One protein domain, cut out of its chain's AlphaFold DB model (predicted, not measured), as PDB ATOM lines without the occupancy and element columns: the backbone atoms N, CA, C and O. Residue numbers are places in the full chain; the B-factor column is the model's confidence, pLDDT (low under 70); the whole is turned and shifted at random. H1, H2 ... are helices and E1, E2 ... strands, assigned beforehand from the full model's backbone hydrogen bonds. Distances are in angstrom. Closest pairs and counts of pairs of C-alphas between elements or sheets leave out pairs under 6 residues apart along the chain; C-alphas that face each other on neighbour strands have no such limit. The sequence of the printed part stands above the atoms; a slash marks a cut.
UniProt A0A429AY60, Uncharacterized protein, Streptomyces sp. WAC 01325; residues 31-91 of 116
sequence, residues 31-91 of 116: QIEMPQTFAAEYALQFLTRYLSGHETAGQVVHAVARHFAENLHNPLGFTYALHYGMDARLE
ATOM      1  N   GLN A  31      -9.823  19.563 -41.218       89.69
ATOM      2  CA  GLN A  31     -10.426  18.384 -40.577       89.69
ATOM      3  C   GLN A  31     -10.695  17.234 -41.558       89.69
ATOM      4  O   GLN A  31     -11.107  16.152 -41.146       89.69
ATOM      5  N   ILE A  32     -10.496  17.478 -42.852       90.50
ATOM      6  CA  ILE A  32     -10.651  16.503 -43.933       90.50
ATOM      7  C   ILE A  32      -9.417  16.537 -44.830       90.50
ATOM      8  O   ILE A  32      -8.638  17.494 -44.792       90.50
ATOM      9  N   GLU A  33      -9.271  15.529 -45.687       90.69
ATOM     10  CA  GLU A  33      -8.302  15.595 -46.776       90.69
ATOM     11  C   GLU A  33      -8.598  16.816 -47.656       90.69
ATOM     12  O   GLU A  33      -9.712  17.000 -48.154       90.69
ATOM     13  N   MET A  34      -7.604  17.691 -47.794       93.38
ATOM     14  CA  MET A  34      -7.786  19.002 -48.400       93.38
ATOM     15  C   MET A  34      -7.108  19.064 -49.767       93.38
ATOM     16  O   MET A  34      -5.902  18.813 -49.849       93.38
ATOM     17  N   PRO A  35      -7.819  19.477 -50.835       94.19
ATOM     18  CA  PRO A  35      -7.180  19.773 -52.106       94.19
ATOM     19  C   PRO A  35      -6.056  20.794 -51.925       94.19
ATOM     20  O   PRO A  35      -6.273  21.892 -51.405       94.19
ATOM     21  N   GLN A  36      -4.858  20.446 -52.393       93.25
ATOM     22  CA  GLN A  36      -3.648  21.245 -52.181       93.25
ATOM     23  C   GLN A  36      -3.808  22.695 -52.659       93.25
ATOM     24  O   GLN A  36      -3.396  23.624 -51.968       93.25
ATOM     25  N   THR A  37      -4.456  22.899 -53.810       95.00
ATOM     26  CA  THR A  37      -4.712  24.236 -54.362       95.00
ATOM     27  C   THR A  37      -5.563  25.085 -53.421       95.00
ATOM     28  O   THR A  37      -5.247  26.248 -53.193       95.00
ATOM     29  N   PHE A  38      -6.609  24.508 -52.822       95.31
ATOM     30  CA  PHE A  38      -7.436  25.235 -51.859       95.31
ATOM     31  C   PHE A  38      -6.669  25.517 -50.567       95.31
ATOM     32  O   PHE A  38      -6.780  26.610 -50.018       95.31
ATOM     33  N   ALA A  39      -5.865  24.563 -50.090       94.75
ATOM     34  CA  ALA A  39      -5.053  24.760 -48.895       94.75
ATOM     35  C   ALA A  39      -4.067  25.926 -49.037       94.75
ATOM     36  O   ALA A  39      -3.943  26.737 -48.121       94.75
ATOM     37  N   ALA A  40      -3.417  26.044 -50.196       96.06
ATOM     38  CA  ALA A  40      -2.507  27.146 -50.486       96.06
ATOM     39  C   ALA A  40      -3.226  28.507 -50.478       96.06
ATOM     40  O   ALA A  40      -2.758  29.446 -49.834       96.06
ATOM     41  N   GLU A  41      -4.388  28.595 -51.128       96.62
ATOM     42  CA  GLU A  41      -5.203  29.817 -51.161       96.62
ATOM     43  C   GLU A  41      -5.716  30.208 -49.770       96.62
ATOM     44  O   GLU A  41      -5.630  31.367 -49.359       96.62
ATOM     45  N   TYR A  42      -6.201  29.231 -48.999       96.75
ATOM     46  CA  TYR A  42      -6.633  29.464 -47.626       96.75
ATOM     47  C   TYR A  42      -5.476  29.991 -46.768       96.75
ATOM     48  O   TYR A  42      -5.634  30.990 -46.064       96.75
ATOM     49  N   ALA A  43      -4.304  29.354 -46.849       96.19
ATOM     50  CA  ALA A  43      -3.117  29.756 -46.101       96.19
ATOM     51  C   ALA A  43      -2.668  31.179 -46.460       96.19
ATOM     52  O   ALA A  43      -2.362  31.966 -45.563       96.19
ATOM     53  N   LEU A  44      -2.681  31.536 -47.748       96.56
ATOM     54  CA  LEU A  44      -2.354  32.883 -48.210       96.56
ATOM     55  C   LEU A  44      -3.316  33.925 -47.628       96.56
ATOM     56  O   LEU A  44      -2.872  34.948 -47.098       96.56
ATOM     57  N   GLN A  45      -4.623  33.662 -47.677       96.38
ATOM     58  CA  GLN A  45      -5.638  34.580 -47.151       96.38
ATOM     59  C   GLN A  45      -5.557  34.722 -45.628       96.38
ATOM     60  O   GLN A  45      -5.683  35.831 -45.101       96.38
ATOM     61  N   PHE A  46      -5.296  33.619 -44.921       96.50
ATOM     62  CA  PHE A  46      -5.053  33.632 -43.484       96.50
ATOM     63  C   PHE A  46      -3.820  34.475 -43.140       96.50
ATOM     64  O   PHE A  46      -3.922  35.409 -42.349       96.50
ATOM     65  N   LEU A  47      -2.671  34.203 -43.766       95.81
ATOM     66  CA  LEU A  47      -1.421  34.926 -43.512       95.81
ATOM     67  C   LEU A  47      -1.558  36.415 -43.819       95.81
ATOM     68  O   LEU A  47      -1.167  37.240 -43.002       95.81
ATOM     69  N   THR A  48      -2.166  36.772 -44.950       95.50
ATOM     70  CA  THR A  48      -2.349  38.175 -45.350       95.50
ATOM     71  C   THR A  48      -3.105  38.975 -44.287       95.50
ATOM     72  O   THR A  48      -2.710  40.088 -43.939       95.50
ATOM     73  N   ARG A  49      -4.169  38.397 -43.721       94.69
ATOM     74  CA  ARG A  49      -4.956  39.033 -42.656       94.69
ATOM     75  C   ARG A  49      -4.243  38.995 -41.312       94.69
ATOM     76  O   ARG A  49      -4.155  40.018 -40.639       94.69
ATOM     77  N   TYR A  50      -3.691  37.847 -40.933       94.12
ATOM     78  CA  TYR A  50      -3.055  37.666 -39.630       94.12
ATOM     79  C   TYR A  50      -1.799  38.532 -39.471       94.12
ATOM     80  O   TYR A  50      -1.598  39.152 -38.426       94.12
ATOM     81  N   LEU A  51      -1.001  38.663 -40.536       93.31
ATOM     82  CA  LEU A  51       0.202  39.498 -40.554       93.31
ATOM     83  C   LEU A  51      -0.091  41.004 -40.489       93.31
ATOM     84  O   LEU A  51       0.803  41.780 -40.149       93.31
ATOM     85  N   SER A  52      -1.336  41.434 -40.737       90.62
ATOM     86  CA  SER A  52      -1.735  42.828 -40.506       90.62
ATOM     87  C   SER A  52      -1.631  43.222 -39.023       90.62
ATOM     88  O   SER A  52      -1.375  44.385 -38.706       90.62
ATOM     89  N   GLY A  53      -1.767  42.249 -38.111       88.25
ATOM     90  CA  GLY A  53      -1.688  42.439 -36.661       88.25
ATOM     91  C   GLY A  53      -2.952  43.021 -36.015       88.25
ATOM     92  O   GLY A  53      -2.963  43.252 -34.808       88.25
ATOM     93  N   HIS A  54      -4.025  43.256 -36.778       90.56
ATOM     94  CA  HIS A  54      -5.261  43.859 -36.257       90.56
ATOM     95  C   HIS A  54      -6.244  42.839 -35.659       90.56
ATOM     96  O   HIS A  54      -7.017  43.168 -34.756       90.56
ATOM     97  N   GLU A  55      -6.200  41.593 -36.124       93.44
ATOM     98  CA  GLU A  55      -7.158  40.533 -35.791       93.44
ATOM     99  C   GLU A  55      -6.498  39.421 -34.957       93.44
ATOM    100  O   GLU A  55      -5.290  39.189 -35.045       93.44
ATOM    101  N   THR A  56      -7.283  38.721 -34.132       95.50
ATOM    102  CA  THR A  56      -6.836  37.458 -33.522       95.50
ATOM    103  C   THR A  56      -6.855  36.328 -34.549       95.50
ATOM    104  O   THR A  56      -7.575  36.395 -35.546       95.50
ATOM    105  N   ALA A  57      -6.118  35.244 -34.300       94.25
ATOM    106  CA  ALA A  57      -6.115  34.087 -35.193       94.25
ATOM    107  C   ALA A  57      -7.531  33.516 -35.401       94.25
ATOM    108  O   ALA A  57      -7.901  33.193 -36.526       94.25
ATOM    109  N   GLY A  58      -8.356  33.460 -34.350       94.81
ATOM    110  CA  GLY A  58      -9.749  33.015 -34.440       94.81
ATOM    111  C   GLY A  58     -10.628  33.946 -35.281       94.81
ATOM    112  O   GLY A  58     -11.424  33.469 -36.092       94.81
ATOM    113  N   GLN A  59     -10.447  35.266 -35.149       96.88
ATOM    114  CA  GLN A  59     -11.133  36.248 -35.997       96.88
ATOM    115  C   GLN A  59     -10.761  36.056 -37.469       96.88
ATOM    116  O   GLN A  59     -11.648  36.003 -38.321       96.88
ATOM    117  N   VAL A  60      -9.471  35.855 -37.758       97.00
ATOM    118  CA  VAL A  60      -8.992  35.610 -39.122       97.00
ATOM    119  C   VAL A  60      -9.556  34.308 -39.691       97.00
ATOM    120  O   VAL A  60     -10.091  34.333 -40.796       97.00
ATOM    121  N   VAL A  61      -9.502  33.187 -38.957       96.44
ATOM    122  CA  VAL A  61     -10.074  31.898 -39.407       96.44
ATOM    123  C   VAL A  61     -11.547  32.054 -39.775       96.44
ATOM    124  O   VAL A  61     -11.966  31.635 -40.855       96.44
ATOM    125  N   HIS A  62     -12.327  32.705 -38.909       96.56
ATOM    126  CA  HIS A  62     -13.745  32.936 -39.161       96.56
ATOM    127  C   HIS A  62     -13.975  33.823 -40.391       96.56
ATOM    128  O   HIS A  62     -14.809  33.506 -41.241       96.56
ATOM    129  N   ALA A  63     -13.220  34.916 -40.516       96.88
ATOM    130  CA  ALA A  63     -13.356  35.849 -41.625       96.88
ATOM    131  C   ALA A  63     -12.947  35.227 -42.970       96.88
ATOM    132  O   ALA A  63     -13.603  35.471 -43.982       96.88
ATOM    133  N   VAL A  64     -11.901  34.394 -42.990       97.00
ATOM    134  CA  VAL A  64     -11.481  33.646 -44.184       97.00
ATOM    135  C   VAL A  64     -12.542  32.615 -44.565       97.00
ATOM    136  O   VAL A  64     -12.951  32.575 -45.724       97.00
ATOM    137  N   ALA A  65     -13.052  31.831 -43.608       96.19
ATOM    138  CA  ALA A  65     -14.104  30.850 -43.876       96.19
ATOM    139  C   ALA A  65     -15.367  31.507 -44.458       96.19
ATOM    140  O   ALA A  65     -15.894  31.047 -45.471       96.19
ATOM    141  N   ARG A  66     -15.796  32.637 -43.878       96.81
ATOM    142  CA  ARG A  66     -16.904  33.440 -44.412       96.81
ATOM    143  C   ARG A  66     -16.623  33.975 -45.805       96.81
ATOM    144  O   ARG A  66     -17.487  33.867 -46.661       96.81
ATOM    145  N   HIS A  67     -15.427  34.500 -46.061       96.12
ATOM    146  CA  HIS A  67     -15.071  35.014 -47.382       96.12
ATOM    147  C   HIS A  67     -15.210  33.944 -48.474       96.12
ATOM    148  O   HIS A  67     -15.809  34.206 -49.516       96.12
ATOM    149  N   PHE A  68     -14.716  32.727 -48.231       95.94
ATOM    150  CA  PHE A  68     -14.884  31.630 -49.186       95.94
ATOM    151  C   PHE A  68     -16.356  31.244 -49.368       95.94
ATOM    152  O   PHE A  68     -16.791  31.042 -50.501       95.94
ATOM    153  N   ALA A  69     -17.140  31.197 -48.293       95.44
ATOM    154  CA  ALA A  69     -18.547  30.822 -48.369       95.44
ATOM    155  C   ALA A  69     -19.421  31.884 -49.056       95.44
ATOM    156  O   ALA A  69     -20.237  31.549 -49.909       95.44
ATOM    157  N   GLU A  70     -19.250  33.155 -48.701       96.56
ATOM    158  CA  GLU A  70     -20.128  34.252 -49.117       96.56
ATOM    159  C   GLU A  70     -19.715  34.840 -50.469       96.56
ATOM    160  O   GLU A  70     -20.573  35.144 -51.295       96.56
ATOM    161  N   ASN A  71     -18.412  34.979 -50.731       96.00
ATOM    162  CA  ASN A  71     -17.927  35.637 -51.946       96.00
ATOM    163  C   ASN A  71     -17.606  34.631 -53.055       96.00
ATOM    164  O   ASN A  71     -17.729  34.957 -54.233       96.00
ATOM    165  N   LEU A  72     -17.173  33.422 -52.684       94.00
ATOM    166  CA  LEU A  72     -16.722  32.392 -53.624       94.00
ATOM    167  C   LEU A  72     -17.651  31.173 -53.668       94.00
ATOM    168  O   LEU A  72     -17.383  30.245 -54.427       94.00
ATOM    169  N   HIS A  73     -18.742  31.177 -52.890       95.12
ATOM    170  CA  HIS A  73     -19.711  30.078 -52.800       95.12
ATOM    171  C   HIS A  73     -19.050  28.720 -52.508       95.12
ATOM    172  O   HIS A  73     -19.494  27.673 -52.977       95.12
ATOM    173  N   ASN A  74     -17.960  28.745 -51.736       93.12
ATOM    174  CA  ASN A  74     -17.139  27.587 -51.426       93.12
ATOM    175  C   ASN A  74     -17.147  27.310 -49.909       93.12
ATOM    176  O   ASN A  74     -16.529  28.055 -49.145       93.12
ATOM    177  N   PRO A  75     -17.800  26.228 -49.447       93.94
ATOM    178  CA  PRO A  75     -17.904  25.918 -48.024       93.94
ATOM    179  C   PRO A  75     -16.626  25.312 -47.427       93.94
ATOM    180  O   PRO A  75     -16.544  25.173 -46.208       93.94
ATOM    181  N   LEU A  76     -15.619  24.954 -48.238       94.00
ATOM    182  CA  LEU A  76     -14.416  24.258 -47.762       94.00
ATOM    183  C   LEU A  76     -13.643  25.049 -46.700       94.00
ATOM    184  O   LEU A  76     -12.971  24.448 -45.866       94.00
ATOM    185  N   GLY A  77     -13.788  26.377 -46.656       92.19
ATOM    186  CA  GLY A  77     -13.164  27.209 -45.625       92.19
ATOM    187  C   GLY A  77     -13.593  26.854 -44.194       92.19
ATOM    188  O   GLY A  77     -12.811  27.054 -43.270       92.19
ATOM    189  N   PHE A  78     -14.786  26.280 -44.002       94.94
ATOM    190  CA  PHE A  78     -15.278  25.853 -42.685       94.94
ATOM    191  C   PHE A  78     -14.688  24.536 -42.191       94.94
ATOM    192  O   PHE A  78     -14.870  24.183 -41.032       94.94
ATOM    193  N   THR A  79     -13.983  23.806 -43.051       94.62
ATOM    194  CA  THR A  79     -13.337  22.549 -42.660       94.62
ATOM    195  C   THR A  79     -12.013  22.774 -41.934       94.62
ATOM    196  O   THR A  79     -11.410  21.814 -41.470       94.62
ATOM    197  N   TYR A  80     -11.544  24.021 -41.825       93.62
ATOM    198  CA  TYR A  80     -10.350  24.365 -41.062       93.62
ATOM    199  C   TYR A  80     -10.677  24.552 -39.583       93.62
ATOM    200  O   TYR A  80     -11.556  25.331 -39.218       93.62
ATOM    201  N   ALA A  81      -9.910  23.874 -38.734       91.19
ATOM    202  CA  ALA A  81      -9.968  24.003 -37.290       91.19
ATOM    203  C   ALA A  81      -8.695  24.659 -36.756       91.19
ATOM    204  O   ALA A  81      -7.588  24.408 -37.237       91.19
ATOM    205  N   LEU A  82      -8.868  25.488 -35.726       91.00
ATOM    206  CA  LEU A  82      -7.781  26.078 -34.959       91.00
ATOM    207  C   LEU A  82      -7.739  25.432 -33.570       91.00
ATOM    208  O   LEU A  82      -8.650  25.611 -32.760       91.00
ATOM    209  N   HIS A  83      -6.676  24.681 -33.301       88.19
ATOM    210  CA  HIS A  83      -6.404  24.057 -32.013       88.19
ATOM    211  C   HIS A  83      -5.547  25.000 -31.163       88.19
ATOM    212  O   HIS A  83      -4.381  25.220 -31.484       88.19
ATOM    213  N   TYR A  84      -6.117  25.528 -30.073       85.94
ATOM    214  CA  TYR A  84      -5.529  26.581 -29.226       85.94
ATOM    215  C   TYR A  84      -5.242  27.901 -29.969       85.94
ATOM    216  O   TYR A  84      -5.298  27.989 -31.191       85.94
ATOM    217  N   GLY A  85      -4.985  28.977 -29.219       86.19
ATOM    218  CA  GLY A  85      -4.534  30.243 -29.805       86.19
ATOM    219  C   GLY A  85      -5.599  31.055 -30.542       86.19
ATOM    220  O   GLY A  85      -5.236  31.918 -31.332       86.19
ATOM    221  N   MET A  86      -6.897  30.842 -30.288       89.38
ATOM    222  CA  MET A  86      -7.959  31.648 -30.918       89.38
ATOM    223  C   MET A  86      -7.793  33.150 -30.654       89.38
ATOM    224  O   MET A  86      -8.029  33.961 -31.549       89.38
ATOM    225  N   ASP A  87      -7.322  33.513 -29.463       91.88
ATOM    226  CA  ASP A  87      -7.063  34.900 -29.067       91.88
ATOM    227  C   ASP A  87      -5.640  35.369 -29.395       91.88
ATOM    228  O   ASP A  87      -5.282  36.515 -29.120       91.88
ATOM    229  N   ALA A  88      -4.810  34.505 -29.995       90.12
ATOM    230  CA  ALA A  88      -3.436  34.849 -30.325       90.12
ATOM    231  C   ALA A  88      -3.408  35.969 -31.365       90.12
ATOM    232  O   ALA A  88      -4.019  35.868 -32.431       90.12
ATOM    233  N   ARG A  89      -2.644  37.019 -31.073       90.12
ATOM    234  CA  ARG A  89      -2.376  38.139 -31.976       90.12
ATOM    235  C   ARG A  89      -0.915  38.122 -32.392       90.12
ATOM    236  O   ARG A  89      -0.057  37.659 -31.637       90.12
ATOM    237  N   LEU A  90      -0.639  38.651 -33.579       86.94
ATOM    238  CA  LEU A  90       0.732  38.880 -33.996       86.94
ATOM    239  C   LEU A  90       1.286  40.106 -33.265       86.94
ATOM    240  O   LEU A  90       0.942  41.244 -33.582       86.94
ATOM    241  N   GLU A  91       2.159  39.865 -32.296       81.38
ATOM    242  CA  GLU A  91       2.986  40.909 -31.701       81.38
ATOM    243  C   GLU A  91       4.118  41.232 -32.677       81.38
ATOM    244  O   GLU A  91       4.921  40.362 -33.022       81.38
TER     245      GLU A  91
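This is residues 31 to 91 of the 116 residues of an uncharacterized protein of Streptomyces sp. WAC 01325 (UniProt A0A429AY60). Two long helices of equal residue count, H1 and H2, make a V: they are joined by a short link and come together toward their linked ends, while their other ends spread. The short helix H3 packs on residues 64 to 69 of H2, and the short strand E1 then runs back toward the first residues of H2. The printed part has 61 residues, with three named helices and one named strand in the order H1, H2, H3, E1, and its class is mostly helix. It is compact, with a radius of gyration of the C-alphas of 11.2 A, and the C-alphas span 31 by 23 by 17 A.

The printed part begins at Gln 31, and residues 31 to 35 lead into H1. H1 holds residues 36 to 50, from C-alpha 36 at (-3.648, 21.245, -52.181) to C-alpha 50 at (-3.055, 37.666, -39.630), a length of 20.7 A. H2 holds residues 57 to 71 and is 20.6 A long, ending with C-alpha 71 at (-17.927, 35.637, -51.946). H3 holds residues 75 to 79 and measures 7.8 A. E1 holds residues 80 to 83, 9.9 A from first to last C-alpha, and ends with C-alpha 83 at (-6.404, 24.057, -32.013). Residues 84 to 91 follow it.

H1 and H2 touch, and their closest C-alphas are those of Phe 46 and Val 60, 6.2 A apart. Their lines stand at a steep tilt of 56 degrees, and they run opposite ways. H2 touches H3 with residues 64 to 69 alone; the closest C-alphas are those of Ala 65 and Gly 77, 4.1 A apart. H1 and H3 are close but not clearly touching, with the C-alphas of Tyr 42 and Gly 77 the closest at 7.2 A. The closest C-alphas of H2 and E1 are those of Gly 58 and Leu 82, 7.2 A apart. H1 and E1 are apart, and H3 and E1 meet only through their link. E1 pairs with no named strand. In H1 and H2 every O i to N i+4 pair is within hydrogen-bond range; in H3 0 of 1 is, while 2 of 2 O i to N i+3 pairs are within range.

The two C-alphas farthest apart are those of His 73 and Glu 91, 32.8 A, and the first and last printed C-alphas, 31 and 91, are 27.7 A apart. The links from H2 to H3 and from H3 to E1 are tight, and the link from H1 to H2, with 6 residues, is short. The printed part has no cut. The mean pLDDT of the printed part is 93.5, and no printed residue is under 70.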